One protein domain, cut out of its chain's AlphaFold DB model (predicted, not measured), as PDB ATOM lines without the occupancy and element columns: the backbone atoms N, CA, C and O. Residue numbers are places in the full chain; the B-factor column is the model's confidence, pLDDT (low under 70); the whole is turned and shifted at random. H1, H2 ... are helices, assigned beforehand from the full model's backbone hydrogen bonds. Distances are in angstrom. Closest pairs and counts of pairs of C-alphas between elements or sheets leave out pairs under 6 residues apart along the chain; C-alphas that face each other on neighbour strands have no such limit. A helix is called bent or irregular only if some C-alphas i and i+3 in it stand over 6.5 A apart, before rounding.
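Overview. This is residues 7 to 216 of the 357 residues of the protein "Plasmid pRiA4b ORF-3 family protein" of Anaerolineae bacterium (UniProt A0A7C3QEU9). Two rows of roughly aligned helices are laid side by side as a flat slab, H5, H7, H9 and H11 in one row and H6, H8, H10 and H12 in the other, and the longest helix, H2, covers one end of the slab together with the short H3 and H4. The chain goes back and forth between the rows in helical hairpins towards H11 and H12 at the far end, and short H1 packs on H8. The printed part has 210 residues with twelve named helices, H1 to H12 in order along the chain, and no named strand; the class is all helix. The whole is compact, with a radius of gyration of the C-alphas of 17.8 A, and flat, spanning 54 by 43 by 22 A.

Along the chain. Find C-alpha 20 at (-16.003, -5.546, -48.991); from there H2, residues 20 to 42, runs 32.8 A to C-alpha 42 at (14.715, -8.534, -60.183). After it come H3, residues 50 to 53, and H4, residues 55 to 60, which is irregular, with C-alphas 56 and 59 at 7.0 A. Read on to H5, residues 72 to 85, 20.2 A long, and H6, residues 90 to 103, 19.8 A. H7, residues 107 to 118, is 18.8 A long and also irregular, with C-alphas 108 and 111 at 7.2 A. H8, residues 127 to 145, runs 26.4 A. H9 is residues 148 to 157, and H10, residues 163 to 178, is 22.6 A long. H11, residues 186 to 198, measures 18.0 A, and H12, residues 202 to 214, 18.7 A, ending at C-alpha 214 at (-15.741, -38.430, -35.458). H1, residues 7 to 12, stands at the beginning of the printed part.

Arrangement. Begin at H2. Its residues 26 to 36 alone touch H4, closest at the C-alphas of Gly 33 and Gly 56, 4.4 A, opposite ways at a shallow tilt of 34.7 degrees, only just short of steep. Its residues 36 to 41 alone touch H3, with the C-alphas of Leu 37 and Gly 53 closest at 4.5 A. Its residues 34 to 41 alone touch H5, with the C-alphas of Ala 38 and Val 78 closest at 6.1 A. H5 and H6 form a helical hairpin at a shallow tilt of 18 degrees, closest at the C-alphas of Ile 82 and Ser 90, 6.4 A. Move on to H8, the hub, touching five other helices; it touches H6, running the same way at a shallow tilt of 13 degrees, with the C-alphas of Gly 102 and Ala 137 closest at 4.6 A. Its residues 136 to 140 alone touch H1, with the C-alphas of Leu 7 and Ala 136 closest at 5.1 A. H7, H8, H9 and H10 make an up-and-down bundle, each running against the one before it. H10 touches H12 the same way at a shallow tilt of 13 degrees, with the C-alphas of Ala 167 and Pro 204 closest at 4.0 A. H11 and H12 form a helical hairpin at a steep tilt of 38 degrees, with the C-alphas of Ala 196 and Arg 205 closest at 4.1 A. H2 and H12 are apart. In H1, H2, H5, H6, H8, H9, H10, H11 and H12 every O i to N i+4 pair is within hydrogen-bond range; H7 has 6 of 8, H4 has 0 of 2 but 2 of its 3 O i to N i+3 pairs, and H3 is too short for an O i to N i+4 pair.

Size, cuts and confidence. Look to the C-alphas of Arg 46 and Gly 216 for the two farthest apart, 59.1 A. The printed part has no cut. The link from H4 to H5, 11 residues, is long. The mean pLDDT of the printed part is 94.8, and residues 14 to 16, between H1 and H2, are under 70.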
ATOM      1  N   LEU A   7      -4.716 -23.194 -40.629       93.81
ATOM      2  CA  LEU A   7      -6.142 -23.305 -40.918       93.81
ATOM      3  C   LEU A   7      -6.969 -22.591 -39.848       93.81
ATOM      4  O   LEU A   7      -7.831 -21.786 -40.196       93.81
ATOM      5  N   GLU A   8      -6.667 -22.818 -38.568       91.00
ATOM      6  CA  GLU A   8      -7.306 -22.098 -37.459       91.00
ATOM      7  C   GLU A   8      -7.073 -20.589 -37.573       91.00
ATOM      8  O   GLU A   8      -8.011 -19.802 -37.446       91.00
ATOM      9  N   GLY A   9      -5.847 -20.181 -37.908       89.69
ATOM     10  CA  GLY A   9      -5.502 -18.788 -38.178       89.69
ATOM     11  C   GLY A   9      -6.412 -18.160 -39.236       89.69
ATOM     12  O   GLY A   9      -7.002 -17.107 -38.991       89.69
ATOM     13  N   TRP A  10      -6.599 -18.821 -40.384       90.38
ATOM     14  CA  TRP A  10      -7.481 -18.328 -41.445       90.38
ATOM     15  C   TRP A  10      -8.974 -18.388 -41.099       90.38
ATOM     16  O   TRP A  10      -9.735 -17.562 -41.605       90.38
ATOM     17  N   LEU A  11      -9.421 -19.343 -40.282       89.88
ATOM     18  CA  LEU A  11     -10.831 -19.483 -39.899       89.88
ATOM     19  C   LEU A  11     -11.231 -18.557 -38.736       89.88
ATOM     20  O   LEU A  11     -12.385 -18.142 -38.676       89.88
ATOM     21  N   SER A  12     -10.288 -18.187 -37.863       84.69
ATOM     22  CA  SER A  12     -10.543 -17.400 -36.646       84.69
ATOM     23  C   SER A  12     -11.069 -15.981 -36.886       84.69
ATOM     24  O   SER A  12     -11.767 -15.444 -36.032       84.69
ATOM     25  N   THR A  13     -10.758 -15.366 -38.033       71.62
ATOM     26  CA  THR A  13     -11.322 -14.070 -38.447       71.62
ATOM     27  C   THR A  13     -12.106 -14.259 -39.747       71.62
ATOM     28  O   THR A  13     -11.509 -14.267 -40.831       71.62
ATOM     29  N   PRO A  14     -13.436 -14.439 -39.683       66.56
ATOM     30  CA  PRO A  14     -14.248 -14.651 -40.869       66.56
ATOM     31  C   PRO A  14     -14.142 -13.461 -41.826       66.56
ATOM     32  O   PRO A  14     -14.352 -12.313 -41.439       66.56
ATOM     33  N   LEU A  15     -13.916 -13.725 -43.117       69.00
ATOM     34  CA  LEU A  15     -13.995 -12.681 -44.150       69.00
ATOM     35  C   LEU A  15     -15.337 -11.933 -44.127       69.00
ATOM     36  O   LEU A  15     -15.378 -10.762 -44.483       69.00
ATOM     37  N   GLY A  16     -16.412 -12.594 -43.684       65.38
ATOM     38  CA  GLY A  16     -17.739 -11.994 -43.537       65.38
ATOM     39  C   GLY A  16     -17.830 -10.887 -42.480       65.38
ATOM     40  O   GLY A  16     -18.766 -10.096 -42.530       65.38
ATOM     41  N   GLU A  17     -16.867 -10.794 -41.559       79.56
ATOM     42  CA  GLU A  17     -16.792  -9.697 -40.584       79.56
ATOM     43  C   GLU A  17     -16.128  -8.441 -41.167       79.56
ATOM     44  O   GLU A  17     -16.322  -7.334 -40.662       79.56
ATOM     45  N   LEU A  18     -15.365  -8.585 -42.258       83.94
ATOM     46  CA  LEU A  18     -14.742  -7.465 -42.950       83.94
ATOM     47  C   LEU A  18     -15.680  -6.891 -44.011       83.94
ATOM     48  O   LEU A  18     -16.308  -7.608 -44.791       83.94
ATOM     49  N   SER A  19     -15.723  -5.560 -44.111       90.31
ATOM     50  CA  SER A  19     -16.449  -4.918 -45.202       90.31
ATOM     51  C   SER A  19     -15.798  -5.257 -46.555       90.31
ATOM     52  O   SER A  19     -14.568  -5.360 -46.643       90.31
ATOM     53  N   PRO A  20     -16.570  -5.346 -47.656       90.94
ATOM     54  CA  PRO A  20     -16.003  -5.546 -48.991       90.94
ATOM     55  C   PRO A  20     -14.967  -4.482 -49.375       90.94
ATOM     56  O   PRO A  20     -14.051  -4.755 -50.145       90.94
ATOM     57  N   GLN A  21     -15.107  -3.263 -48.843       93.38
ATOM     58  CA  GLN A  21     -14.108  -2.212 -49.004       93.38
ATOM     59  C   GLN A  21     -12.804  -2.573 -48.290       93.38
ATOM     60  O   GLN A  21     -11.753  -2.504 -48.918       93.38
ATOM     61  N   ARG A  22     -12.865  -3.014 -47.026       91.94
ATOM     62  CA  ARG A  22     -11.666  -3.384 -46.268       91.94
ATOM     63  C   ARG A  22     -10.937  -4.573 -46.890       91.94
ATOM     64  O   ARG A  22      -9.713  -4.579 -46.924       91.94
ATOM     65  N   ILE A  23     -11.673  -5.548 -47.427       91.44
ATOM     66  CA  ILE A  23     -11.085  -6.670 -48.178       91.44
ATOM     67  C   ILE A  23     -10.313  -6.152 -49.398       91.44
ATOM     68  O   ILE A  23      -9.163  -6.539 -49.590       91.44
ATOM     69  N   ARG A  24     -10.905  -5.244 -50.190       93.38
ATOM     70  CA  ARG A  24     -10.223  -4.645 -51.349       93.38
ATOM     71  C   ARG A  24      -8.989  -3.842 -50.950       93.38
ATOM     72  O   ARG A  24      -7.976  -3.966 -51.617       93.38
ATOM     73  N   GLU A  25      -9.058  -3.056 -49.876       94.00
ATOM     74  CA  GLU A  25      -7.899  -2.318 -49.350       94.00
ATOM     75  C   GLU A  25      -6.748  -3.270 -49.002       94.00
ATOM     76  O   GLU A  25      -5.639  -3.091 -49.490       94.00
ATOM     77  N   LEU A  26      -7.031  -4.335 -48.244       93.50
ATOM     78  CA  LEU A  26      -6.032  -5.342 -47.875       93.50
ATOM     79  C   LEU A  26      -5.443  -6.057 -49.099       93.50
ATOM     80  O   LEU A  26      -4.249  -6.348 -49.123       93.50
ATOM     81  N   GLN A  27      -6.262  -6.337 -50.113       95.25
ATOM     82  CA  GLN A  27      -5.803  -6.942 -51.365       95.25
ATOM     83  C   GLN A  27      -4.931  -5.981 -52.184       95.25
ATOM     84  O   GLN A  27      -3.922  -6.417 -52.729       95.25
ATOM     85  N   THR A  28      -5.257  -4.686 -52.221       96.19
ATOM     86  CA  THR A  28      -4.402  -3.659 -52.838       96.19
ATOM     87  C   THR A  28      -3.059  -3.553 -52.115       96.19
ATOM     88  O   THR A  28      -2.016  -3.587 -52.764       96.19
ATOM     89  N   GLU A  29      -3.057  -3.509 -50.777       95.62
ATOM     90  CA  GLU A  29      -1.819  -3.500 -49.983       95.62
ATOM     91  C   GLU A  29      -0.974  -4.768 -50.254       95.62
ATOM     92  O   GLU A  29       0.253  -4.700 -50.386       95.62
ATOM     93  N   ALA A  30      -1.621  -5.933 -50.392       96.12
ATOM     94  CA  ALA A  30      -0.948  -7.190 -50.715       96.12
ATOM     95  C   ALA A  30      -0.352  -7.181 -52.132       96.12
ATOM     96  O   ALA A  30       0.782  -7.628 -52.311       96.12
ATOM     97  N   HIS A  31      -1.074  -6.643 -53.117       97.06
ATOM     98  CA  HIS A  31      -0.587  -6.458 -54.485       97.06
ATOM     99  C   HIS A  31       0.671  -5.574 -54.521       97.06
ATOM    100  O   HIS A  31       1.705  -5.976 -55.056       97.06
ATOM    101  N   GLU A  32       0.631  -4.403 -53.881       96.69
ATOM    102  CA  GLU A  32       1.773  -3.479 -53.815       96.69
ATOM    103  C   GLU A  32       2.994  -4.116 -53.127       96.69
ATOM    104  O   GLU A  32       4.137  -3.978 -53.586       96.69
ATOM    105  N   GLY A  33       2.760  -4.864 -52.044       96.44
ATOM    106  CA  GLY A  33       3.804  -5.617 -51.356       96.44
ATOM    107  C   GLY A  33       4.409  -6.729 -52.221       96.44
ATOM    108  O   GLY A  33       5.623  -6.943 -52.182       96.44
ATOM    109  N   LEU A  34       3.588  -7.411 -53.025       97.56
ATOM    110  CA  LEU A  34       4.034  -8.454 -53.946       97.56
ATOM    111  C   LEU A  34       4.910  -7.880 -55.062       97.56
ATOM    112  O   LEU A  34       5.974  -8.435 -55.339       97.56
ATOM    113  N   GLU A  35       4.510  -6.756 -55.659       97.50
ATOM    114  CA  GLU A  35       5.293  -6.100 -56.710       97.50
ATOM    115  C   GLU A  35       6.596  -5.499 -56.172       97.50
ATOM    116  O   GLU A  35       7.638  -5.608 -56.821       97.50
ATOM    117  N   THR A  36       6.593  -4.971 -54.944       96.62
ATOM    118  CA  THR A  36       7.826  -4.536 -54.266       96.62
ATOM    119  C   THR A  36       8.808  -5.698 -54.090       96.62
ATOM    120  O   THR A  36       9.999  -5.567 -54.389       96.62
ATOM    121  N   LEU A  37       8.318  -6.860 -53.647       96.88
ATOM    122  CA  LEU A  37       9.144  -8.056 -53.488       96.88
ATOM    123  C   LEU A  37       9.633  -8.595 -54.839       96.88
ATOM    124  O   LEU A  37      10.792  -8.991 -54.954       96.88
ATOM    125  N   ALA A  38       8.792  -8.576 -55.873       97.56
ATOM    126  CA  ALA A  38       9.180  -8.969 -57.224       97.56
ATOM    127  C   ALA A  38      10.294  -8.067 -57.781       97.56
ATOM    128  O   ALA A  38      11.311  -8.578 -58.251       97.56
ATOM    129  N   ALA A  39      10.155  -6.745 -57.644       96.44
ATOM    130  CA  ALA A  39      11.164  -5.776 -58.067       96.44
ATOM    131  C   ALA A  39      12.488  -5.944 -57.300       96.44
ATOM    132  O   ALA A  39      13.569  -5.848 -57.889       96.44
ATOM    133  N   TYR A  40      12.419  -6.256 -56.000       96.19
ATOM    134  CA  TYR A  40      13.598  -6.593 -55.197       96.19
ATOM    135  C   TYR A  40      14.313  -7.841 -55.733       96.19
ATOM    136  O   TYR A  40      15.540  -7.873 -55.809       96.19
ATOM    137  N   LEU A  41      13.558  -8.873 -56.119       96.00
ATOM    138  CA  LEU A  41      14.108 -10.100 -56.697       96.00
ATOM    139  C   LEU A  41      14.684  -9.885 -58.103       96.00
ATOM    140  O   LEU A  41      15.565 -10.647 -58.502       96.00
ATOM    141  N   ASP A  42      14.180  -8.907 -58.866       95.81
ATOM    142  CA  ASP A  42      14.715  -8.534 -60.183       95.81
ATOM    143  C   ASP A  42      16.076  -7.841 -60.057       95.81
ATOM    144  O   ASP A  42      16.971  -8.081 -60.864       95.81
ATOM    145  N   ASN A  43      16.249  -7.016 -59.020       94.75
ATOM    146  CA  ASN A  43      17.457  -6.220 -58.803       94.75
ATOM    147  C   ASN A  43      17.970  -6.342 -57.354       94.75
ATOM    148  O   ASN A  43      17.970  -5.354 -56.611       94.75
ATOM    149  N   PRO A  44      18.418  -7.537 -56.923       92.69
ATOM    150  CA  PRO A  44      18.842  -7.747 -55.547       92.69
ATOM    151  C   PRO A  44      20.150  -6.992 -55.249       92.69
ATOM    152  O   PRO A  44      21.062  -6.963 -56.082       92.69
ATOM    153  N   PRO A  45      20.308  -6.412 -54.044       92.31
ATOM    154  CA  PRO A  45      21.570  -5.805 -53.639       92.31
ATOM    155  C   PRO A  45      22.667  -6.872 -53.498       92.31
ATOM    156  O   PRO A  45      22.398  -8.063 -53.364       92.31
ATOM    157  N   ARG A  46      23.940  -6.446 -53.442       90.38
ATOM    158  CA  ARG A  46      25.108  -7.354 -53.364       90.38
ATOM    159  C   ARG A  46      25.044  -8.369 -52.210       90.38
ATOM    160  O   ARG A  46      25.642  -9.438 -52.301       90.38
ATOM    161  N   ARG A  47      24.378  -8.017 -51.109       90.75
ATOM    162  CA  ARG A  47      24.106  -8.894 -49.961       90.75
ATOM    163  C   ARG A  47      22.596  -8.876 -49.705       90.75
ATOM    164  O   ARG A  47      22.155  -8.032 -48.928       90.75
ATOM    165  N   PRO A  48      21.816  -9.721 -50.397       92.25
ATOM    166  CA  PRO A  48      20.368  -9.687 -50.286       92.25
ATOM    167  C   PRO A  48      19.901 -10.208 -48.926       92.25
ATOM    168  O   PRO A  48      20.396 -11.218 -48.421       92.25
ATOM    169  N   ASP A  49      18.915  -9.511 -48.375       95.31
ATOM    170  CA  ASP A  49      18.084  -9.934 -47.259       95.31
ATOM    171  C   ASP A  49      16.630  -9.720 -47.671       95.31
ATOM    172  O   ASP A  49      16.153  -8.591 -47.796       95.31
ATOM    173  N   LEU A  50      15.921 -10.819 -47.913       94.06
ATOM    174  CA  LEU A  50      14.574 -10.763 -48.472       94.06
ATOM    175  C   LEU A  50      13.564 -10.075 -47.547       94.06
ATOM    176  O   LEU A  50      12.512  -9.655 -48.024       94.06
ATOM    177  N   ARG A  51      13.904  -9.870 -46.264       93.62
ATOM    178  CA  ARG A  51      13.107  -9.063 -45.326       93.62
ATOM    179  C   ARG A  51      12.963  -7.610 -45.774       93.62
ATOM    180  O   ARG A  51      11.941  -6.995 -45.484       93.62
ATOM    181  N   ASP A  52      13.941  -7.077 -46.505       90.50
ATOM    182  CA  ASP A  52      13.872  -5.715 -47.034       90.50
ATOM    183  C   ASP A  52      12.880  -5.592 -48.195       90.50
ATOM    184  O   ASP A  52      12.157  -4.602 -48.269       90.50
ATOM    185  N   GLY A  53      12.789  -6.615 -49.051       86.94
ATOM    186  CA  GLY A  53      11.841  -6.647 -50.169       86.94
ATOM    187  C   GLY A  53      10.397  -6.942 -49.751       86.94
ATOM    188  O   GLY A  53       9.467  -6.533 -50.434       86.94
ATOM    189  N   MET A  54      10.187  -7.624 -48.620       89.50
ATOM    190  CA  MET A  54       8.852  -8.065 -48.178       89.50
ATOM    191  C   MET A  54       8.202  -7.172 -47.108       89.50
ATOM    192  O   MET A  54       7.224  -7.599 -46.493       89.50
ATOM    193  N   ARG A  55       8.727  -5.971 -46.824       84.81
ATOM    194  CA  ARG A  55       8.228  -5.126 -45.713       84.81
ATOM    195  C   ARG A  55       6.718  -4.879 -45.778       84.81
ATOM    196  O   ARG A  55       6.065  -4.957 -44.741       84.81
ATOM    197  N   GLY A  56       6.170  -4.661 -46.976       84.00
ATOM    198  CA  GLY A  56       4.725  -4.496 -47.189       84.00
ATOM    199  C   GLY A  56       3.905  -5.757 -46.891       84.00
ATOM    200  O   GLY A  56       2.775  -5.664 -46.431       84.00
ATOM    201  N   LEU A  57       4.488  -6.947 -47.057       89.25
ATOM    202  CA  LEU A  57       3.812  -8.227 -46.811       89.25
ATOM    203  C   LEU A  57       3.947  -8.721 -45.365       89.25
ATOM    204  O   LEU A  57       3.192  -9.592 -44.938       89.25
ATOM    205  N   PHE A  58       4.914  -8.199 -44.604       82.62
ATOM    206  CA  PHE A  58       5.261  -8.735 -43.286       82.62
ATOM    207  C   PHE A  58       4.081  -8.731 -42.308       82.62
ATOM    208  O   PHE A  58       3.873  -9.717 -41.604       82.62
ATOM    209  N   TRP A  59       3.300  -7.651 -42.282       82.69
ATOM    210  CA  TRP A  59       2.112  -7.544 -41.429       82.69
ATOM    211  C   TRP A  59       0.878  -8.176 -42.070       82.69
ATOM    212  O   TRP A  59       0.042  -8.747 -41.373       82.69
ATOM    213  N   LEU A  60       0.794  -8.152 -43.402       86.25
ATOM    214  CA  LEU A  60      -0.331  -8.714 -44.144       86.25
ATOM    215  C   LEU A  60      -0.402 -10.236 -44.081       86.25
ATOM    216  O   LEU A  60      -1.471 -10.786 -44.305       86.25
ATOM    217  N   ARG A  61       0.673 -10.939 -43.713       77.00
ATOM    218  CA  ARG A  61       0.605 -12.394 -43.493       77.00
ATOM    219  C   ARG A  61      -0.396 -12.807 -42.403       77.00
ATOM    220  O   ARG A  61      -0.740 -13.973 -42.329       77.00
ATOM    221  N   TYR A  62      -0.854 -11.878 -41.566       77.44
ATOM    222  CA  TYR A  62      -1.912 -12.116 -40.576       77.44
ATOM    223  C   TYR A  62      -3.310 -11.718 -41.084       77.44
ATOM    224  O   TYR A  62      -4.284 -11.802 -40.346       77.44
ATOM    225  N   SER A  63      -3.417 -11.250 -42.331       81.62
ATOM    226  CA  SER A  63      -4.674 -10.842 -42.951       81.62
ATOM    227  C   SER A  63      -5.496 -12.059 -43.384       81.62
ATOM    228  O   SER A  63      -4.965 -12.941 -44.064       81.62
ATOM    229  N   PRO A  64      -6.812 -12.086 -43.105       77.69
ATOM    230  CA  PRO A  64      -7.686 -13.171 -43.549       77.69
ATOM    231  C   PRO A  64      -8.031 -13.107 -45.050       77.69
ATOM    232  O   PRO A  64      -8.591 -14.070 -45.577       77.69
ATOM    233  N   ALA A  65      -7.736 -11.989 -45.733       84.19
ATOM    234  CA  ALA A  65      -8.159 -11.726 -47.116       84.19
ATOM    235  C   ALA A  65      -7.258 -12.351 -48.195       84.19
ATOM    236  O   ALA A  65      -7.724 -12.573 -49.313       84.19
ATOM    237  N   GLY A  66      -5.991 -12.632 -47.868       92.44
ATOM    238  CA  GLY A  66      -5.008 -13.141 -48.826       92.44
ATOM    239  C   GLY A  66      -4.810 -12.248 -50.059       92.44
ATOM    240  O   GLY A  66      -5.131 -11.059 -50.048       92.44
ATOM    241  N   PHE A  67      -4.266 -12.829 -51.130       96.19
ATOM    242  CA  PHE A  67      -4.188 -12.176 -52.441       96.19
ATOM    243  C   PHE A  67      -5.544 -12.162 -53.162       96.19
ATOM    244  O   PHE A  67      -6.360 -13.069 -52.989       96.19
ATOM    245  N   ALA A  68      -5.768 -11.166 -54.023       96.19
ATOM    246  CA  ALA A  68      -6.850 -11.226 -55.002       96.19
ATOM    247  C   ALA A  68      -6.555 -12.303 -56.062       96.19
ATOM    248  O   ALA A  68      -5.398 -12.545 -56.403       96.19
ATOM    249  N   SER A  69      -7.596 -12.904 -56.652       96.00
ATOM    250  CA  SER A  69      -7.446 -13.941 -57.690       96.00
ATOM    251  C   SER A  69      -6.580 -13.503 -58.879       96.00
ATOM    252  O   SER A  69      -5.855 -14.315 -59.446       96.00
ATOM    253  N   ALA A  70      -6.600 -12.214 -59.237       97.44
ATOM    254  CA  ALA A  70      -5.768 -11.670 -60.314       97.44
ATOM    255  C   ALA A  70      -4.255 -11.741 -60.013       97.44
ATOM    256  O   ALA A  70      -3.454 -11.864 -60.938       97.44
ATOM    257  N   ASP A  71      -3.869 -11.716 -58.734       97.88
ATOM    258  CA  ASP A  71      -2.470 -11.735 -58.293       97.88
ATOM    259  C   ASP A  71      -1.941 -13.148 -58.034       97.88
ATOM    260  O   ASP A  71      -0.730 -13.351 -57.939       97.88
ATOM    261  N   VAL A  72      -2.822 -14.150 -57.945       98.06
ATOM    262  CA  VAL A  72      -2.452 -15.536 -57.627       98.06
ATOM    263  C   VAL A  72      -1.366 -16.091 -58.566       98.06
ATOM    264  O   VAL A  72      -0.353 -16.582 -58.054       98.06
ATOM    265  N   PRO A  73      -1.470 -15.985 -59.911       98.50
ATOM    266  CA  PRO A  73      -0.418 -16.479 -60.804       98.50
ATOM    267  C   PRO A  73       0.931 -15.782 -60.579       98.50
ATOM    268  O   PRO A  73       1.989 -16.420 -60.591       98.50
ATOM    269  N   ARG A  74       0.899 -14.468 -60.324       98.25
ATOM    270  CA  ARG A  74       2.089 -13.656 -60.050       98.25
ATOM    271  C   ARG A  74       2.737 -14.062 -58.727       98.25
ATOM    272  O   ARG A  74       3.952 -14.255 -58.687       98.25
ATOM    273  N   ALA A  75       1.944 -14.272 -57.679       98.31
ATOM    274  CA  ALA A  75       2.416 -14.703 -56.369       98.31
ATOM    275  C   ALA A  75       3.072 -16.091 -56.406       98.31
ATOM    276  O   ALA A  75       4.145 -16.272 -55.825       98.31
ATOM    277  N   GLN A  76       2.510 -17.048 -57.152       98.75
ATOM    278  CA  GLN A  76       3.143 -18.358 -57.362       98.75
ATOM    279  C   GLN A  76       4.502 -18.234 -58.073       98.75
ATOM    280  O   GLN A  76       5.467 -18.904 -57.704       98.75
ATOM    281  N   ALA A  77       4.609 -17.365 -59.086       98.50
ATOM    282  CA  ALA A  77       5.873 -17.119 -59.783       98.50
ATOM    283  C   ALA A  77       6.920 -16.466 -58.863       98.50
ATOM    284  O   ALA A  77       8.075 -16.895 -58.834       98.50
ATOM    285  N   VAL A  78       6.518 -15.471 -58.067       98.38
ATOM    286  CA  VAL A  78       7.384 -14.824 -57.070       98.38
ATOM    287  C   VAL A  78       7.853 -15.826 -56.015       98.38
ATOM    288  O   VAL A  78       9.041 -15.853 -55.696       98.38
ATOM    289  N   TYR A  79       6.971 -16.707 -55.529       98.31
ATOM    290  CA  TYR A  79       7.341 -17.755 -54.578       98.31
ATOM    291  C   TYR A  79       8.489 -18.634 -55.098       98.31
ATOM    292  O   TYR A  79       9.486 -18.830 -54.398       98.31
ATOM    293  N   ARG A  80       8.390 -19.125 -56.342       97.94
ATOM    294  CA  ARG A  80       9.430 -19.985 -56.933       97.94
ATOM    295  C   ARG A  80      10.788 -19.277 -56.986       97.94
ATOM    296  O   ARG A  80      11.797 -19.858 -56.594       97.94
ATOM    297  N   ARG A  81      10.806 -17.983 -57.326       97.56
ATOM    298  CA  ARG A  81      12.027 -17.154 -57.316       97.56
ATOM    299  C   ARG A  81      12.633 -16.998 -55.918       97.56
ATOM    300  O   ARG A  81      13.851 -17.072 -55.766       97.56
ATOM    301  N   ILE A  82      11.802 -16.813 -54.888       96.62
ATOM    302  CA  ILE A  82      12.250 -16.753 -53.483       96.62
ATOM    303  C   ILE A  82      12.910 -18.075 -53.077       96.62
ATOM    304  O   ILE A  82      13.968 -18.080 -52.437       96.62
ATOM    305  N   PHE A  83      12.279 -19.196 -53.433       96.00
ATOM    306  CA  PHE A  83      12.767 -20.536 -53.121       96.00
ATOM    307  C   PHE A  83      14.108 -20.843 -53.811       96.00
ATOM    308  O   PHE A  83      15.026 -21.410 -53.199       96.00
ATOM    309  N   GLU A  84      14.253 -20.431 -55.071       94.25
ATOM    310  CA  GLU A  84      15.499 -20.543 -55.831       94.25
ATOM    311  C   GLU A  84      16.618 -19.712 -55.195       94.25
ATOM    312  O   GLU A  84      17.653 -20.282 -54.826       94.25
ATOM    313  N   MET A  85      16.376 -18.410 -54.985       93.06
ATOM    314  CA  MET A  85      17.352 -17.466 -54.429       93.06
ATOM    315  C   MET A  85      17.840 -17.893 -53.038       93.06
ATOM    316  O   MET A  85      19.045 -17.907 -52.778       93.06
ATOM    317  N   GLY A  86      16.927 -18.284 -52.143       92.31
ATOM    318  CA  GLY A  86      17.274 -18.620 -50.762       92.31
ATOM    319  C   GLY A  86      17.940 -17.453 -50.015       92.31
ATOM    320  O   GLY A  86      17.653 -16.287 -50.265       92.31
ATOM    321  N   GLY A  87      18.831 -17.764 -49.070       92.38
ATOM    322  CA  GLY A  87      19.611 -16.754 -48.345       92.38
ATOM    323  C   GLY A  87      18.889 -16.112 -47.153       92.38
ATOM    324  O   GLY A  87      17.935 -16.667 -46.600       92.38
ATOM    325  N   ALA A  88      19.405 -14.962 -46.708       95.12
ATOM    326  CA  ALA A  88      18.871 -14.236 -45.558       95.12
ATOM    327  C   ALA A  88      17.435 -13.758 -45.828       95.12
ATOM    328  O   ALA A  88      17.109 -13.320 -46.930       95.12
ATOM    329  N   GLY A  89      16.557 -13.904 -44.835       94.25
ATOM    330  CA  GLY A  89      15.150 -13.512 -44.946       94.25
ATOM    331  C   GLY A  89      14.270 -14.417 -45.817       94.25
ATOM    332  O   GLY A  89      13.060 -14.223 -45.850       94.25
ATOM    333  N   SER A  90      14.824 -15.434 -46.493       94.62
ATOM    334  CA  SER A  90      14.046 -16.284 -47.409       94.62
ATOM    335  C   SER A  90      12.898 -17.020 -46.723       94.62
ATOM    336  O   SER A  90      11.813 -17.092 -47.286       94.62
ATOM    337  N   MET A  91      13.090 -17.526 -45.500       94.56
ATOM    338  CA  MET A  91      12.008 -18.207 -44.773       94.56
ATOM    339  C   MET A  91      10.858 -17.252 -44.432       94.56
ATOM    340  O   MET A  91       9.701 -17.638 -44.538       94.56
ATOM    341  N   ASP A  92      11.161 -15.999 -44.076       94.19
ATOM    342  CA  ASP A  92      10.133 -14.991 -43.795       94.19
ATOM    343  C   ASP A  92       9.346 -14.628 -45.058       94.19
ATOM    344  O   ASP A  92       8.118 -14.536 -45.008       94.19
ATOM    345  N   ALA A  93      10.037 -14.487 -46.193       95.75
ATOM    346  CA  ALA A  93       9.414 -14.182 -47.476       95.75
ATOM    347  C   ALA A  93       8.558 -15.352 -47.988       95.75
ATOM    348  O   ALA A  93       7.428 -15.139 -48.421       95.75
ATOM    349  N   GLN A  94       9.057 -16.590 -47.875       96.56
ATOM    350  CA  GLN A  94       8.284 -17.795 -48.195       96.56
ATOM    351  C   GLN A  94       7.027 -17.889 -47.331       96.56
ATOM    352  O   GLN A  94       5.942 -18.067 -47.877       96.56
ATOM    353  N   ARG A  95       7.159 -17.715 -46.009       95.62
ATOM    354  CA  ARG A  95       6.029 -17.706 -45.075       95.62
ATOM    355  C   ARG A  95       4.986 -16.677 -45.487       95.62
ATOM    356  O   ARG A  95       3.842 -17.044 -45.696       95.62
ATOM    357  N   ALA A  96       5.374 -15.416 -45.675       95.44
ATOM    358  CA  ALA A  96       4.415 -14.367 -46.019       95.44
ATOM    359  C   ALA A  96       3.677 -14.637 -47.340       95.44
ATOM    360  O   ALA A  96       2.454 -14.515 -47.385       95.44
ATOM    361  N   VAL A  97       4.395 -15.043 -48.395       97.38
ATOM    362  CA  VAL A  97       3.776 -15.318 -49.702       97.38
ATOM    363  C   VAL A  97       2.857 -16.538 -49.638       97.38
ATOM    364  O   VAL A  97       1.739 -16.465 -50.140       97.38
ATOM    365  N   LEU A  98       3.273 -17.637 -48.996       97.31
ATOM    366  CA  LEU A  98       2.414 -18.816 -48.853       97.31
ATOM    367  C   LEU A  98       1.209 -18.542 -47.951       97.31
ATOM    368  O   LEU A  98       0.115 -18.996 -48.269       97.31
ATOM    369  N   THR A  99       1.357 -17.774 -46.871       95.56
ATOM    370  CA  THR A  99       0.217 -17.453 -46.007       95.56
ATOM    371  C   THR A  99      -0.837 -16.617 -46.745       95.56
ATOM    372  O   THR A  99      -2.032 -16.887 -46.628       95.56
ATOM    373  N   LEU A 100      -0.414 -15.644 -47.559       96.00
ATOM    374  CA  LEU A 100      -1.319 -14.828 -48.376       96.00
ATOM    375  C   LEU A 100      -1.926 -15.602 -49.556       96.00
ATOM    376  O   LEU A 100      -3.103 -15.414 -49.868       96.00
ATOM    377  N   LEU A 101      -1.155 -16.496 -50.188       97.25
ATOM    378  CA  LEU A 101      -1.679 -17.427 -51.189       97.25
ATOM    379  C   LEU A 101      -2.737 -18.345 -50.573       97.25
ATOM    380  O   LEU A 101      -3.807 -18.493 -51.152       97.25
ATOM    381  N   GLY A 102      -2.477 -18.921 -49.398       96.06
ATOM    382  CA  GLY A 102      -3.432 -19.784 -48.703       96.06
ATOM    383  C   GLY A 102      -4.710 -19.027 -48.354       96.06
ATOM    384  O   GLY A 102      -5.798 -19.466 -48.719       96.06
ATOM    385  N   GLY A 103      -4.580 -17.826 -47.783       94.06
ATOM    386  CA  GLY A 103      -5.711 -16.969 -47.416       94.06
ATOM    387  C   GLY A 103      -6.629 -16.574 -48.582       94.06
ATOM    388  O   GLY A 103      -7.819 -16.353 -48.353       94.06
ATOM    389  N   SER A 104      -6.122 -16.550 -49.824       94.75
ATOM    390  CA  SER A 104      -6.943 -16.290 -51.022       94.75
ATOM    391  C   SER A 104      -8.036 -17.349 -51.231       94.75
ATOM    392  O   SER A 104      -9.089 -17.062 -51.814       94.75
ATOM    393  N   ALA A 105      -7.792 -18.573 -50.738       95.75
ATOM    394  CA  ALA A 105      -8.618 -19.753 -50.961       95.75
ATOM    395  C   ALA A 105      -9.054 -19.880 -52.434       95.75
ATOM    396  O   ALA A 105     -10.225 -20.142 -52.720       95.75
ATOM    397  N   ASP A 106      -8.138 -19.606 -53.367       97.19
ATOM    398  CA  ASP A 106      -8.403 -19.658 -54.803       97.19
ATOM    399  C   ASP A 106      -8.215 -21.095 -55.331       97.19
ATOM    400  O   ASP A 106      -7.106 -21.637 -55.226       97.19
ATOM    401  N   PRO A 107      -9.253 -21.728 -55.918       98.00
ATOM    402  CA  PRO A 107      -9.177 -23.092 -56.452       98.00
ATOM    403  C   PRO A 107      -8.045 -23.331 -57.459       98.00
ATOM    404  O   PRO A 107      -7.506 -24.436 -57.530       98.00
ATOM    405  N   GLN A 108      -7.613 -22.303 -58.202       97.19
ATOM    406  CA  GLN A 108      -6.523 -22.426 -59.180       97.19
ATOM    407  C   GLN A 108      -5.169 -22.740 -58.525       97.19
ATOM    408  O   GLN A 108      -4.219 -23.126 -59.208       97.19
ATOM    409  N   THR A 109      -5.059 -22.593 -57.200       98.56
ATOM    410  CA  THR A 109      -3.837 -22.905 -56.448       98.56
ATOM    411  C   THR A 109      -3.688 -24.373 -56.061       98.56
ATOM    412  O   THR A 109      -2.606 -24.755 -55.623       98.56
ATOM    413  N   VAL A 110      -4.699 -25.229 -56.258       98.75
ATOM    414  CA  VAL A 110      -4.619 -26.656 -55.879       98.75
ATOM    415  C   VAL A 110      -3.369 -27.359 -56.449       98.75
ATOM    416  O   VAL A 110      -2.634 -27.963 -55.662       98.75
ATOM    417  N   PRO A 111      -3.024 -27.242 -57.752       98.69
ATOM    418  CA  PRO A 111      -1.804 -27.855 -58.286       98.69
ATOM    419  C   PRO A 111      -0.517 -27.289 -57.673       98.69
ATOM    420  O   PRO A 111       0.448 -28.022 -57.468       98.69
ATOM    421  N   PHE A 112      -0.509 -25.992 -57.348       98.75
ATOM    422  CA  PHE A 112       0.629 -25.341 -56.703       98.75
ATOM    423  C   PHE A 112       0.861 -25.897 -55.293       98.75
ATOM    424  O   PHE A 112       1.999 -26.173 -54.929       98.75
ATOM    425  N   TRP A 113      -0.191 -26.136 -54.506       98.75
ATOM    426  CA  TRP A 113      -0.038 -26.718 -53.169       98.75
ATOM    427  C   TRP A 113       0.490 -28.153 -53.198       98.75
ATOM    428  O   TRP A 113       1.329 -28.501 -52.370       98.75
ATOM    429  N   LEU A 114       0.071 -28.962 -54.177       98.69
ATOM    430  CA  LEU A 114       0.649 -30.291 -54.402       98.69
ATOM    431  C   LEU A 114       2.150 -30.199 -54.728       98.69
ATOM    432  O   LEU A 114       2.952 -30.900 -54.113       98.69
ATOM    433  N   GLU A 115       2.547 -29.273 -55.612       98.38
ATOM    434  CA  GLU A 115       3.963 -28.988 -55.901       98.38
ATOM    435  C   GLU A 115       4.730 -28.617 -54.619       98.38
ATOM    436  O   GLU A 115       5.817 -29.138 -54.378       98.38
ATOM    437  N   MET A 116       4.166 -27.760 -53.760       98.38
ATOM    438  CA  MET A 116       4.819 -27.295 -52.528       98.38
ATOM    439  C   MET A 116       5.062 -28.401 -51.496       98.38
ATOM    440  O   MET A 116       6.078 -28.355 -50.786       98.38
ATOM    441  N   VAL A 117       4.158 -29.384 -51.414       98.25
ATOM    442  CA  VAL A 117       4.292 -30.555 -50.532       98.25
ATOM    443  C   VAL A 117       5.481 -31.424 -50.953       98.25
ATOM    444  O   VAL A 117       6.271 -31.848 -50.100       98.25
ATOM    445  N   ASP A 118       5.643 -31.633 -52.259       96.94
ATOM    446  CA  ASP A 118       6.700 -32.473 -52.832       96.94
ATOM    447  C   ASP A 118       8.030 -31.731 -53.014       96.94
ATOM    448  O   ASP A 118       9.094 -32.350 -53.144       96.94
ATOM    449  N   LEU A 119       8.004 -30.397 -52.978       95.44
ATOM    450  CA  LEU A 119       9.178 -29.563 -53.168       95.44
ATOM    451  C   LEU A 119      10.239 -29.852 -52.098       95.44
ATOM    452  O   LEU A 119       9.988 -29.788 -50.888       95.44
ATOM    453  N   THR A 120      11.468 -30.125 -52.534       91.06
ATOM    454  CA  THR A 120      12.599 -30.402 -51.641       91.06
ATOM    455  C   THR A 120      13.867 -29.681 -52.087       91.06
ATOM    456  O   THR A 120      14.122 -29.494 -53.273       91.06
ATOM    457  N   LYS A 121      14.688 -29.276 -51.112       90.38
ATOM    458  CA  LYS A 121      16.032 -28.720 -51.321       90.38
ATOM    459  C   LYS A 121      16.947 -29.174 -50.176       90.38
ATOM    460  O   LYS A 121      16.470 -29.358 -49.050       90.38
ATOM    461  N   PRO A 122      18.257 -29.372 -50.407       90.44
ATOM    462  CA  PRO A 122      19.187 -29.684 -49.329       90.44
ATOM    463  C   PRO A 122      19.147 -28.621 -48.226       90.44
ATOM    464  O   PRO A 122      19.215 -27.427 -48.509       90.44
ATOM    465  N   ARG A 123      19.084 -29.064 -46.962       88.25
ATOM    466  CA  ARG A 123      19.046 -28.193 -45.768       88.25
ATOM    467  C   ARG A 123      17.870 -27.202 -45.753       88.25
ATOM    468  O   ARG A 123      17.978 -26.132 -45.157       88.25
ATOM    469  N   ASP A 124      16.753 -27.567 -46.375       91.94
ATOM    470  CA  ASP A 124      15.524 -26.782 -46.340       91.94
ATOM    471  C   ASP A 124      14.873 -26.829 -44.952       91.94
ATOM    472  O   ASP A 124      14.143 -27.759 -44.605       91.94
ATOM    473  N   LYS A 125      15.159 -25.804 -44.150       93.00
ATOM    474  CA  LYS A 125      14.592 -25.636 -42.808       93.00
ATOM    475  C   LYS A 125      13.109 -25.255 -42.828       93.00
ATOM    476  O   LYS A 125      12.449 -25.421 -41.812       93.00
ATOM    477  N   PHE A 126      12.598 -24.764 -43.957       95.38
ATOM    478  CA  PHE A 126      11.218 -24.301 -44.105       95.38
ATOM    479  C   PHE A 126      10.279 -25.400 -44.619       95.38
ATOM    480  O   PHE A 126       9.065 -25.229 -44.629       95.38
ATOM    481  N   ARG A 127      10.820 -26.560 -45.016       95.69
ATOM    482  CA  ARG A 127      10.046 -27.669 -45.588       95.69
ATOM    483  C   ARG A 127       8.835 -28.067 -44.748       95.69
ATOM    484  O   ARG A 127       7.761 -28.244 -45.306       95.69
ATOM    485  N   GLN A 128       9.019 -28.246 -43.441       95.06
ATOM    486  CA  GLN A 128       7.936 -28.692 -42.565       95.06
ATOM    487  C   GLN A 128       6.783 -27.686 -42.574       95.06
ATOM    488  O   GLN A 128       5.643 -28.067 -42.801       95.06
ATOM    489  N   GLU A 129       7.102 -26.407 -42.399       96.06
ATOM    490  CA  GLU A 129       6.114 -25.333 -42.380       96.06
ATOM    491  C   GLU A 129       5.432 -25.154 -43.740       96.06
ATOM    492  O   GLU A 129       4.218 -24.995 -43.806       96.06
ATOM    493  N   ARG A 130       6.183 -25.269 -44.844       97.38
ATOM    494  CA  ARG A 130       5.613 -25.258 -46.195       97.38
ATOM    495  C   ARG A 130       4.598 -26.377 -46.399       97.38
ATOM    496  O   ARG A 130       3.535 -26.115 -46.953       97.38
ATOM    497  N   VAL A 131       4.906 -27.602 -45.969       98.12
ATOM    498  CA  VAL A 131       3.969 -28.734 -46.049       98.12
ATOM    499  C   VAL A 131       2.702 -28.433 -45.248       98.12
ATOM    500  O   VAL A 131       1.609 -28.586 -45.784       98.12
ATOM    501  N   THR A 132       2.842 -27.962 -44.005       97.62
ATOM    502  CA  THR A 132       1.706 -27.605 -43.142       97.62
ATOM    503  C   THR A 132       0.840 -26.513 -43.777       97.62
ATOM    504  O   THR A 132      -0.357 -26.719 -43.951       97.62
ATOM    505  N   LEU A 133       1.440 -25.408 -44.241       97.56
ATOM    506  CA  LEU A 133       0.736 -24.334 -44.956       97.56
ATOM    507  C   LEU A 133       0.007 -24.841 -46.206       97.56
ATOM    508  O   LEU A 133      -1.107 -24.408 -46.478       97.56
ATOM    509  N   SER A 134       0.617 -25.765 -46.950       98.69
ATOM    510  CA  SER A 134       0.033 -26.300 -48.186       98.69
ATOM    511  C   SER A 134      -1.193 -27.166 -47.915       98.69
ATOM    512  O   SER A 134      -2.219 -27.011 -48.572       98.69
ATOM    513  N   LEU A 135      -1.111 -28.057 -46.927       98.81
ATOM    514  CA  LEU A 135      -2.234 -28.908 -46.537       98.81
ATOM    515  C   LEU A 135      -3.373 -28.089 -45.917       98.81
ATOM    516  O   LEU A 135      -4.536 -28.301 -46.260       98.81
ATOM    517  N   ALA A 136      -3.040 -27.109 -45.074       98.06
ATOM    518  CA  ALA A 136      -4.008 -26.175 -44.513       98.06
ATOM    519  C   ALA A 136      -4.699 -25.345 -45.608       98.06
ATOM    520  O   ALA A 136      -5.912 -25.158 -45.563       98.06
ATOM    521  N   ALA A 137      -3.960 -24.881 -46.623       98.31
ATOM    522  CA  ALA A 137      -4.529 -24.126 -47.738       98.31
ATOM    523  C   ALA A 137      -5.482 -24.983 -48.585       98.31
ATOM    524  O   ALA A 137      -6.560 -24.515 -48.946       98.31
ATOM    525  N   LEU A 138      -5.137 -26.251 -48.850       98.88
ATOM    526  CA  LEU A 138      -6.051 -27.195 -49.504       98.88
ATOM    527  C   LEU A 138      -7.337 -27.388 -48.684       98.88
ATOM    528  O   LEU A 138      -8.428 -27.331 -49.248       98.88
ATOM    529  N   ALA A 139      -7.235 -27.544 -47.360       98.56
ATOM    530  CA  ALA A 139      -8.410 -27.637 -46.494       98.56
ATOM    531  C   ALA A 139      -9.244 -26.350 -46.511       98.56
ATOM    532  O   ALA A 139     -10.466 -26.412 -46.605       98.56
ATOM    533  N   LEU A 140      -8.606 -25.178 -46.499       97.19
ATOM    534  CA  LEU A 140      -9.307 -23.899 -46.568       97.19
ATOM    535  C   LEU A 140     -10.063 -23.723 -47.894       97.19
ATOM    536  O   LEU A 140     -11.190 -23.228 -47.886       97.19
ATOM    537  N   ILE A 141      -9.470 -24.131 -49.022       98.12
ATOM    538  CA  ILE A 141     -10.138 -24.133 -50.333       98.12
ATOM    539  C   ILE A 141     -11.356 -25.058 -50.290       98.12
ATOM    540  O   ILE A 141     -12.444 -24.642 -50.680       98.12
ATOM    541  N   ALA A 142     -11.194 -26.275 -49.765       98.25
ATOM    542  CA  ALA A 142     -12.285 -27.230 -49.602       98.25
ATOM    543  C   ALA A 142     -13.439 -26.637 -48.767       98.25
ATOM    544  O   ALA A 142     -14.580 -26.636 -49.215       98.25
ATOM    545  N   ILE A 143     -13.135 -26.022 -47.620       96.56
ATOM    546  CA  ILE A 143     -14.127 -25.433 -46.705       96.56
ATOM    547  C   ILE A 143     -14.822 -24.207 -47.308       96.56
ATOM    548  O   ILE A 143     -16.041 -24.084 -47.236       96.56
ATOM    549  N   ARG A 144     -14.066 -23.265 -47.886       94.31
ATOM    550  CA  ARG A 144     -14.616 -21.974 -48.343       94.31
ATOM    551  C   ARG A 144     -15.230 -22.023 -49.739       94.31
ATOM    552  O   ARG A 144     -16.038 -21.153 -50.063       94.31
ATOM    553  N   ARG A 145     -14.784 -22.947 -50.593       95.69
ATOM    554  CA  ARG A 145     -15.173 -23.009 -52.013       95.69
ATOM    555  C   ARG A 145     -15.940 -24.269 -52.380       95.69
ATOM    556  O   ARG A 145     -16.478 -24.308 -53.479       95.69
ATOM    557  N   ASP A 146     -15.985 -25.257 -51.490       96.19
ATOM    558  CA  ASP A 146     -16.577 -26.568 -51.755       96.19
ATOM    559  C   ASP A 146     -15.961 -27.271 -52.985       96.19
ATOM    560  O   ASP A 146     -16.615 -27.998 -53.730       96.19
ATOM    561  N   GLU A 147     -14.668 -27.032 -53.222       97.62
ATOM    562  CA  GLU A 147     -13.978 -27.465 -54.438       97.62
ATOM    563  C   GLU A 147     -13.563 -28.941 -54.361       97.62
ATOM    564  O   GLU A 147     -12.708 -29.317 -53.553       97.62
ATOM    565  N   ALA A 148     -14.097 -29.776 -55.259       97.56
ATOM    566  CA  ALA A 148     -13.802 -31.212 -55.307       97.56
ATOM    567  C   ALA A 148     -12.300 -31.506 -55.462       97.56
ATOM    568  O   ALA A 148     -11.765 -32.360 -54.757       97.56
ATOM    569  N   ALA A 149     -11.597 -30.734 -56.298       98.44
ATOM    570  CA  ALA A 149     -10.164 -30.910 -56.518       98.44
ATOM    571  C   ALA A 149      -9.330 -30.749 -55.231       98.44
ATOM    572  O   ALA A 149      -8.286 -31.385 -55.090       98.44
ATOM    573  N   ALA A 150      -9.780 -29.928 -54.274       98.75
ATOM    574  CA  ALA A 150      -9.090 -29.742 -53.001       98.75
ATOM    575  C   ALA A 150      -9.285 -30.941 -52.054       98.75
ATOM    576  O   ALA A 150      -8.323 -31.393 -51.425       98.75
ATOM    577  N   TYR A 151     -10.499 -31.502 -52.004       98.69
ATOM    578  CA  TYR A 151     -10.772 -32.756 -51.292       98.69
ATOM    579  C   TYR A 151      -9.966 -33.919 -51.879       98.69
ATOM    580  O   TYR A 151      -9.327 -34.662 -51.130       98.69
ATOM    581  N   ASP A 152      -9.942 -34.039 -53.207       98.62
ATOM    582  CA  ASP A 152      -9.194 -35.081 -53.913       98.62
ATOM    583  C   ASP A 152      -7.685 -34.952 -53.675       98.62
ATOM    584  O   ASP A 152      -7.018 -35.954 -53.417       98.62
ATOM    585  N   ALA A 153      -7.148 -33.727 -53.669       98.81
ATOM    586  CA  ALA A 153      -5.743 -33.463 -53.363       98.81
ATOM    587  C   ALA A 153      -5.363 -33.899 -51.938       98.81
ATOM    588  O   ALA A 153      -4.380 -34.623 -51.748       98.81
ATOM    589  N   LEU A 154      -6.152 -33.521 -50.923       98.81
ATOM    590  CA  LEU A 154      -5.929 -33.969 -49.543       98.81
ATOM    591  C   LEU A 154      -6.034 -35.491 -49.428       98.81
ATOM    592  O   LEU A 154      -5.172 -36.130 -48.820       98.81
ATOM    593  N   HIS A 155      -7.051 -36.085 -50.055       98.75
ATOM    594  CA  HIS A 155      -7.251 -37.525 -50.049       98.75
ATOM    595  C   HIS A 155      -6.093 -38.268 -50.740       98.75
ATOM    596  O   HIS A 155      -5.604 -39.267 -50.210       98.75
ATOM    597  N   GLN A 156      -5.579 -37.770 -51.866       98.50
ATOM    598  CA  GLN A 156      -4.390 -38.307 -52.530       98.50
ATOM    599  C   GLN A 156      -3.171 -38.291 -51.595       98.50
ATOM    600  O   GLN A 156      -2.463 -39.296 -51.481       98.50
ATOM    601  N   LEU A 157      -2.947 -37.187 -50.875       98.75
ATOM    602  CA  LEU A 157      -1.799 -37.026 -49.976       98.75
ATOM    603  C   LEU A 157      -1.839 -37.951 -48.748       98.75
ATOM    604  O   LEU A 157      -0.788 -38.235 -48.168       98.75
ATOM    605  N   THR A 158      -2.995 -38.537 -48.413       98.62
ATOM    606  CA  THR A 158      -3.079 -39.617 -47.407       98.62
ATOM    607  C   THR A 158      -2.317 -40.884 -47.812       98.62
ATOM    608  O   THR A 158      -2.071 -41.737 -46.968       98.62
ATOM    609  N   ARG A 159      -1.884 -40.998 -49.076       97.75
ATOM    610  CA  ARG A 159      -1.083 -42.112 -49.618       97.75
ATOM    611  C   ARG A 159       0.358 -41.713 -49.956       97.75
ATOM    612  O   ARG A 159       1.088 -42.483 -50.578       97.75
ATOM    613  N   HIS A 160       0.787 -40.518 -49.554       98.31
ATOM    614  CA  HIS A 160       2.121 -40.000 -49.839       98.31
ATOM    615  C   HIS A 160       3.244 -40.883 -49.241       98.31
ATOM    616  O   HIS A 160       3.087 -41.500 -48.186       98.31
ATOM    617  N   ALA A 161       4.426 -40.923 -49.866       97.12
ATOM    618  CA  ALA A 161       5.534 -41.786 -49.428       97.12
ATOM    619  C   ALA A 161       6.050 -41.455 -48.007       97.12
ATOM    620  O   ALA A 161       6.401 -42.345 -47.230       97.12
ATOM    621  N   ASN A 162       6.062 -40.170 -47.643       97.31
ATOM    622  CA  ASN A 162       6.443 -39.688 -46.314       97.31
ATOM    623  C   ASN A 162       5.279 -39.828 -45.303       97.31
ATOM    624  O   ASN A 162       4.259 -39.159 -45.493       97.31
ATOM    625  N   PRO A 163       5.432 -40.608 -44.212       97.44
ATOM    626  CA  PRO A 163       4.386 -40.793 -43.202       97.44
ATOM    627  C   PRO A 163       3.949 -39.500 -42.507       97.44
ATOM    628  O   PRO A 163       2.768 -39.351 -42.219       97.44
ATOM    629  N   ALA A 164       4.851 -38.539 -42.292       96.62
ATOM    630  CA  ALA A 164       4.490 -37.270 -41.655       96.62
ATOM    631  C   ALA A 164       3.542 -36.427 -42.530       96.62
ATOM    632  O   ALA A 164       2.727 -35.665 -42.013       96.62
ATOM    633  N   ILE A 165       3.635 -36.574 -43.861       98.50
ATOM    634  CA  ILE A 165       2.714 -35.928 -44.807       98.50
ATOM    635  C   ILE A 165       1.378 -36.664 -44.804       98.50
ATOM    636  O   ILE A 165       0.350 -36.008 -44.713       98.50
ATOM    637  N   ARG A 166       1.377 -38.008 -44.813       98.44
ATOM    638  CA  ARG A 166       0.132 -38.788 -44.707       98.44
ATOM    639  C   ARG A 166      -0.656 -38.422 -43.452       98.44
ATOM    640  O   ARG A 166      -1.848 -38.166 -43.545       98.44
ATOM    641  N   ALA A 167       0.011 -38.349 -42.298       98.38
ATOM    642  CA  ALA A 167      -0.629 -38.009 -41.031       98.38
ATOM    643  C   ALA A 167      -1.294 -36.624 -41.065       98.38
ATOM    644  O   ALA A 167      -2.472 -36.500 -40.739       98.38
ATOM    645  N   GLN A 168      -0.563 -35.598 -41.514       98.38
ATOM    646  CA  GLN A 168      -1.118 -34.251 -41.652       98.38
ATOM    647  C   GLN A 168      -2.218 -34.187 -42.719       98.38
ATOM    648  O   GLN A 168      -3.219 -33.516 -42.510       98.38
ATOM    649  N   ALA A 169      -2.086 -34.909 -43.834       98.81
ATOM    650  CA  ALA A 169      -3.118 -34.950 -44.866       98.81
ATOM    651  C   ALA A 169      -4.430 -35.530 -44.325       98.81
ATOM    652  O   ALA A 169      -5.486 -34.964 -44.577       98.81
ATOM    653  N   VAL A 170      -4.375 -36.600 -43.521       98.75
ATOM    654  CA  VAL A 170      -5.564 -37.149 -42.849       98.75
ATOM    655  C   VAL A 170      -6.148 -36.154 -41.839       98.75
ATOM    656  O   VAL A 170      -7.368 -35.987 -41.784       98.75
ATOM    657  N   LEU A 171      -5.298 -35.461 -41.072       98.12
ATOM    658  CA  LEU A 171      -5.728 -34.412 -40.141       98.12
ATOM    659  C   LEU A 171      -6.493 -33.293 -40.868       98.12
ATOM    660  O   LEU A 171      -7.620 -32.983 -40.488       98.12
ATOM    661  N   TYR A 172      -5.915 -32.725 -41.927       98.69
ATOM    662  CA  TYR A 172      -6.538 -31.642 -42.690       98.69
ATOM    663  C   TYR A 172      -7.731 -32.110 -43.529       98.69
ATOM    664  O   TYR A 172      -8.681 -31.354 -43.688       98.69
ATOM    665  N   LEU A 173      -7.752 -33.361 -44.002       98.69
ATOM    666  CA  LEU A 173      -8.925 -33.954 -44.655       98.69
ATOM    667  C   LEU A 173     -10.111 -34.059 -43.688       98.69
ATOM    668  O   LEU A 173     -11.239 -33.749 -44.064       98.69
ATOM    669  N   ARG A 174      -9.862 -34.451 -42.429       97.88
ATOM    670  CA  ARG A 174     -10.890 -34.459 -41.377       97.88
ATOM    671  C   ARG A 174     -11.472 -33.061 -41.172       97.88
ATOM    672  O   ARG A 174     -12.690 -32.930 -41.147       97.88
ATOM    673  N   HIS A 175     -10.618 -32.043 -41.049       97.38
ATOM    674  CA  HIS A 175     -11.050 -30.646 -40.941       97.38
ATOM    675  C   HIS A 175     -11.845 -30.195 -42.170       97.38
ATOM    676  O   HIS A 175     -12.949 -29.682 -42.032       97.38
ATOM    677  N   ALA A 176     -11.360 -30.498 -43.376       98.12
ATOM    678  CA  ALA A 176     -12.026 -30.135 -44.622       98.12
ATOM    679  C   ALA A 176     -13.473 -30.651 -44.722       98.12
ATOM    680  O   ALA A 176     -14.326 -29.968 -45.283       98.12
ATOM    681  N   TYR A 177     -13.766 -31.848 -44.200       98.00
ATOM    682  CA  TYR A 177     -15.137 -32.365 -44.135       98.00
ATOM    683  C   TYR A 177     -15.923 -31.801 -42.946       98.00
ATOM    684  O   TYR A 177     -17.045 -31.334 -43.130       98.00
ATOM    685  N   ALA A 178     -15.340 -31.822 -41.744       95.50
ATOM    686  CA  ALA A 178     -16.021 -31.413 -40.518       95.50
ATOM    687  C   ALA A 178     -16.403 -29.926 -40.532       95.50
ATOM    688  O   ALA A 178     -17.567 -29.593 -40.321       95.50
ATOM    689  N   ASP A 179     -15.451 -29.048 -40.849       95.00
ATOM    690  CA  ASP A 179     -15.640 -27.595 -40.827       95.00
ATOM    691  C   ASP A 179     -16.518 -27.116 -41.999       95.00
ATOM    692  O   ASP A 179     -17.184 -26.087 -41.902       95.00
ATOM    693  N   ALA A 180     -16.586 -27.889 -43.090       94.38
ATOM    694  CA  ALA A 180     -17.530 -27.666 -44.187       94.38
ATOM    695  C   ALA A 180     -18.942 -28.223 -43.905       94.38
ATOM    696  O   ALA A 180     -19.843 -28.055 -44.727       94.38
ATOM    697  N   GLY A 181     -19.146 -28.937 -42.790       94.88
ATOM    698  CA  GLY A 181     -20.411 -29.612 -42.487       94.88
ATOM    699  C   GLY A 181     -20.765 -30.728 -43.477       94.88
ATOM    700  O   GLY A 181     -21.943 -31.034 -43.670       94.88
ATOM    701  N   ARG A 182     -19.764 -31.328 -44.135       94.12
ATOM    702  CA  ARG A 182     -19.950 -32.367 -45.155       94.12
ATOM    703  C   ARG A 182     -19.715 -33.763 -44.573       94.12
ATOM    704  O   ARG A 182     -18.716 -33.977 -43.887       94.12
ATOM    705  N   PRO A 183     -20.574 -34.752 -44.884       96.00
ATOM    706  CA  PRO A 183     -20.285 -36.135 -44.540       96.00
ATOM    707  C   PRO A 183     -19.074 -36.636 -45.334       96.00
ATOM    708  O   PRO A 183     -18.898 -36.299 -46.508       96.00
ATOM    709  N   VAL A 184     -18.258 -37.477 -44.702       98.00
ATOM    710  CA  VAL A 184     -17.108 -38.104 -45.359       98.00
ATOM    711  C   VAL A 184     -17.607 -39.182 -46.341       98.00
ATOM    712  O   VAL A 184     -18.363 -40.062 -45.925       98.00
ATOM    713  N   PRO A 185     -17.199 -39.161 -47.626       98.06
ATOM    714  CA  PRO A 185     -17.600 -40.170 -48.605       98.06
ATOM    715  C   PRO A 185     -17.157 -41.588 -48.223       98.06
ATOM    716  O   PRO A 185     -16.065 -41.782 -47.692       98.06
ATOM    717  N   GLU A 186     -17.954 -42.596 -48.585       97.88
ATOM    718  CA  GLU A 186     -17.679 -44.011 -48.274       97.88
ATOM    719  C   GLU A 186     -16.317 -44.494 -48.799       97.88
ATOM    720  O   GLU A 186     -15.604 -45.220 -48.105       97.88
ATOM    721  N   ALA A 187     -15.912 -44.040 -49.990       97.44
ATOM    722  CA  ALA A 187     -14.591 -44.341 -50.541       97.44
ATOM    723  C   ALA A 187     -13.467 -43.839 -49.616       97.44
ATOM    724  O   ALA A 187     -12.568 -44.598 -49.267       97.44
ATOM    725  N   VAL A 188     -13.579 -42.597 -49.130       98.50
ATOM    726  CA  VAL A 188     -12.612 -42.011 -48.189       98.50
ATOM    727  C   VAL A 188     -12.623 -42.775 -46.865       98.50
ATOM    728  O   VAL A 188     -11.559 -43.085 -46.339       98.50
ATOM    729  N   LEU A 189     -13.794 -43.128 -46.329       98.56
ATOM    730  CA  LEU A 189     -13.894 -43.921 -45.095       98.56
ATOM    731  C   LEU A 189     -13.230 -45.298 -45.239       98.56
ATOM    732  O   LEU A 189     -12.500 -45.725 -44.344       98.56
ATOM    733  N   THR A 190     -13.426 -45.958 -46.383       98.38
ATOM    734  CA  THR A 190     -12.783 -47.238 -46.715       98.38
ATOM    735  C   THR A 190     -11.264 -47.092 -46.726       98.38
ATOM    736  O   THR A 190     -10.553 -47.870 -46.089       98.38
ATOM    737  N   ASP A 191     -10.753 -46.051 -47.380       98.44
ATOM    738  CA  ASP A 191      -9.323 -45.758 -47.409       98.44
ATOM    739  C   ASP A 191      -8.766 -45.428 -46.019       98.44
ATOM    740  O   ASP A 191      -7.686 -45.896 -45.657       98.44
ATOM    741  N   MET A 192      -9.504 -44.684 -45.191       98.62
ATOM    742  CA  MET A 192      -9.084 -44.375 -43.819       98.62
ATOM    743  C   MET A 192      -9.060 -45.621 -42.935       98.62
ATOM    744  O   MET A 192      -8.158 -45.765 -42.109       98.62
ATOM    745  N   PHE A 193      -9.977 -46.568 -43.134       98.56
ATOM    746  CA  PHE A 193      -9.912 -47.872 -42.474       98.56
ATOM    747  C   PHE A 193      -8.644 -48.647 -42.866       98.56
ATOM    748  O   PHE A 193      -7.968 -49.220 -42.003       98.56
ATOM    749  N   LEU A 194      -8.265 -48.618 -44.149       98.25
ATOM    750  CA  LEU A 194      -7.016 -49.219 -44.625       98.25
ATOM    751  C   LEU A 194      -5.786 -48.521 -44.026       98.25
ATOM    752  O   LEU A 194      -4.894 -49.201 -43.524       98.25
ATOM    753  N   VAL A 195      -5.748 -47.184 -43.987       98.31
ATOM    754  CA  VAL A 195      -4.656 -46.429 -43.341       98.31
ATOM    755  C   VAL A 195      -4.565 -46.769 -41.852       98.31
ATOM    756  O   VAL A 195      -3.477 -47.050 -41.348       98.31
ATOM    757  N   ALA A 196      -5.695 -46.813 -41.142       98.38
ATOM    758  CA  ALA A 196      -5.738 -47.165 -39.727       98.38
ATOM    759  C   ALA A 196      -5.141 -48.560 -39.467       98.38
ATOM    760  O   ALA A 196      -4.320 -48.741 -38.561       98.38
ATOM    761  N   THR A 197      -5.516 -49.552 -40.267       97.50
ATOM    762  CA  THR A 197      -5.140 -50.949 -40.018       97.50
ATOM    763  C   THR A 197      -3.769 -51.324 -40.582       97.50
ATOM    764  O   THR A 197      -3.056 -52.091 -39.934       97.50
ATOM    765  N   GLN A 198      -3.365 -50.762 -41.724       96.38
ATOM    766  CA  GLN A 198      -2.230 -51.259 -42.514       96.38
ATOM    767  C   GLN A 198      -1.012 -50.328 -42.562       96.38
ATOM    768  O   GLN A 198       0.078 -50.793 -42.905       96.38
ATOM    769  N   ASP A 199      -1.148 -49.033 -42.243       97.19
ATOM    770  CA  ASP A 199       0.016 -48.140 -42.248       97.19
ATOM    771  C   ASP A 199       1.042 -48.599 -41.196       97.19
ATOM    772  O   ASP A 199       0.699 -49.057 -40.107       97.19
ATOM    773  N   LYS A 200       2.330 -48.515 -41.538       93.69
ATOM    774  CA  LYS A 200       3.434 -48.923 -40.659       93.69
ATOM    775  C   LYS A 200       3.778 -47.855 -39.623       93.69
ATOM    776  O   LYS A 200       4.349 -48.179 -38.584       93.69
ATOM    777  N   ALA A 201       3.515 -46.587 -39.931       95.94
ATOM    778  CA  ALA A 201       3.815 -45.464 -39.055       95.94
ATOM    779  C   ALA A 201       2.642 -45.193 -38.110       95.94
ATOM    780  O   ALA A 201       1.488 -45.290 -38.505       95.94
ATOM    781  N   PHE A 202       2.936 -44.799 -36.873       97.50
ATOM    782  CA  PHE A 202       1.907 -44.506 -35.875       97.50
ATOM    783  C   PHE A 202       1.005 -43.324 -36.270       97.50
ATOM    784  O   PHE A 202      -0.214 -43.440 -36.223       97.50
ATOM    785  N   GLU A 203       1.584 -42.189 -36.669       97.44
ATOM    786  CA  GLU A 203       0.822 -40.941 -36.831       97.44
ATOM    787  C   GLU A 203      -0.304 -41.025 -37.884       97.44
ATOM    788  O   GLU A 203      -1.424 -40.620 -37.564       97.44
ATOM    789  N   PRO A 204      -0.104 -41.601 -39.093       98.25
ATOM    790  CA  PRO A 204      -1.205 -41.798 -40.039       98.25
ATOM    791  C   PRO A 204      -2.298 -42.712 -39.486       98.25
ATOM    792  O   PRO A 204      -3.483 -42.398 -39.605       98.25
ATOM    793  N   ARG A 205      -1.912 -43.815 -38.825       97.94
ATOM    794  CA  ARG A 205      -2.853 -44.754 -38.194       97.94
ATOM    795  C   ARG A 205      -3.713 -44.060 -37.146       97.94
ATOM    796  O   ARG A 205      -4.911 -44.327 -37.058       97.94
ATOM    797  N   PHE A 206      -3.086 -43.202 -36.348       98.38
ATOM    798  CA  PHE A 206      -3.726 -42.449 -35.284       98.38
ATOM    799  C   PHE A 206      -4.734 -41.442 -35.847       98.38
ATOM    800  O   PHE A 206      -5.905 -41.468 -35.469       98.38
ATOM    801  N   GLN A 207      -4.318 -40.611 -36.809       98.38
ATOM    802  CA  GLN A 207      -5.205 -39.613 -37.413       98.38
ATOM    803  C   GLN A 207      -6.372 -40.258 -38.174       98.38
ATOM    804  O   GLN A 207      -7.503 -39.784 -38.076       98.38
ATOM    805  N   ALA A 208      -6.143 -41.388 -38.853       98.62
ATOM    806  CA  ALA A 208      -7.206 -42.116 -39.544       98.62
ATOM    807  C   ALA A 208      -8.266 -42.653 -38.572       98.62
ATOM    808  O   ALA A 208      -9.461 -42.502 -38.815       98.62
ATOM    809  N   ARG A 209      -7.852 -43.199 -37.418       98.38
ATOM    810  CA  ARG A 209      -8.788 -43.627 -36.364       98.38
ATOM    811  C   ARG A 209      -9.573 -42.466 -35.762       98.38
ATOM    812  O   ARG A 209     -10.758 -42.630 -35.481       98.38
ATOM    813  N   ARG A 210      -8.954 -41.288 -35.606       96.88
ATOM    814  CA  ARG A 210      -9.679 -40.076 -35.184       96.88
ATOM    815  C   ARG A 210     -10.745 -39.682 -36.200       96.88
ATOM    816  O   ARG A 210     -11.873 -39.429 -35.793       96.88
ATOM    817  N   LEU A 211     -10.413 -39.669 -37.495       97.94
ATOM    818  CA  LEU A 211     -11.368 -39.369 -38.567       97.94
ATOM    819  C   LEU A 211     -12.545 -40.357 -38.560       97.94
ATOM    820  O   LEU A 211     -13.695 -39.923 -38.574       97.94
ATOM    821  N   LEU A 212     -12.275 -41.663 -38.464       98.25
ATOM    822  CA  LEU A 212     -13.317 -42.693 -38.373       98.25
ATOM    823  C   LEU A 212     -14.241 -42.462 -37.170       98.25
ATOM    824  O   LEU A 212     -15.458 -42.432 -37.341       98.25
ATOM    825  N   ARG A 213     -13.671 -42.214 -35.982       95.69
ATOM    826  CA  ARG A 213     -14.434 -41.975 -34.749       95.69
ATOM    827  C   ARG A 213     -15.388 -40.792 -34.879       95.69
ATOM    828  O   ARG A 213     -16.572 -40.939 -34.596       95.69
ATOM    829  N   VAL A 214     -14.893 -39.632 -35.321       93.75
ATOM    830  CA  VAL A 214     -15.741 -38.430 -35.458       93.75
ATOM    831  C   VAL A 214     -16.773 -38.568 -36.580       93.75
ATOM    832  O   VAL A 214     -17.784 -37.880 -36.563       93.75
ATOM    833  N   SER A 215     -16.546 -39.488 -37.521       95.88
ATOM    834  CA  SER A 215     -17.491 -39.833 -38.591       95.88
ATOM    835  C   SER A 215     -18.489 -40.930 -38.184       95.88
ATOM    836  O   SER A 215     -19.186 -41.474 -39.042       95.88
ATOM    837  N   GLY A 216     -18.526 -41.314 -36.901       95.38
ATOM    838  CA  GLY A 216     -19.414 -42.358 -36.380       95.38
ATOM    839  C   GLY A 216     -19.106 -43.767 -36.897       95.38
ATOM    840  O   GLY A 216     -19.959 -44.647 -36.808       95.38
TER     841      GLY A 216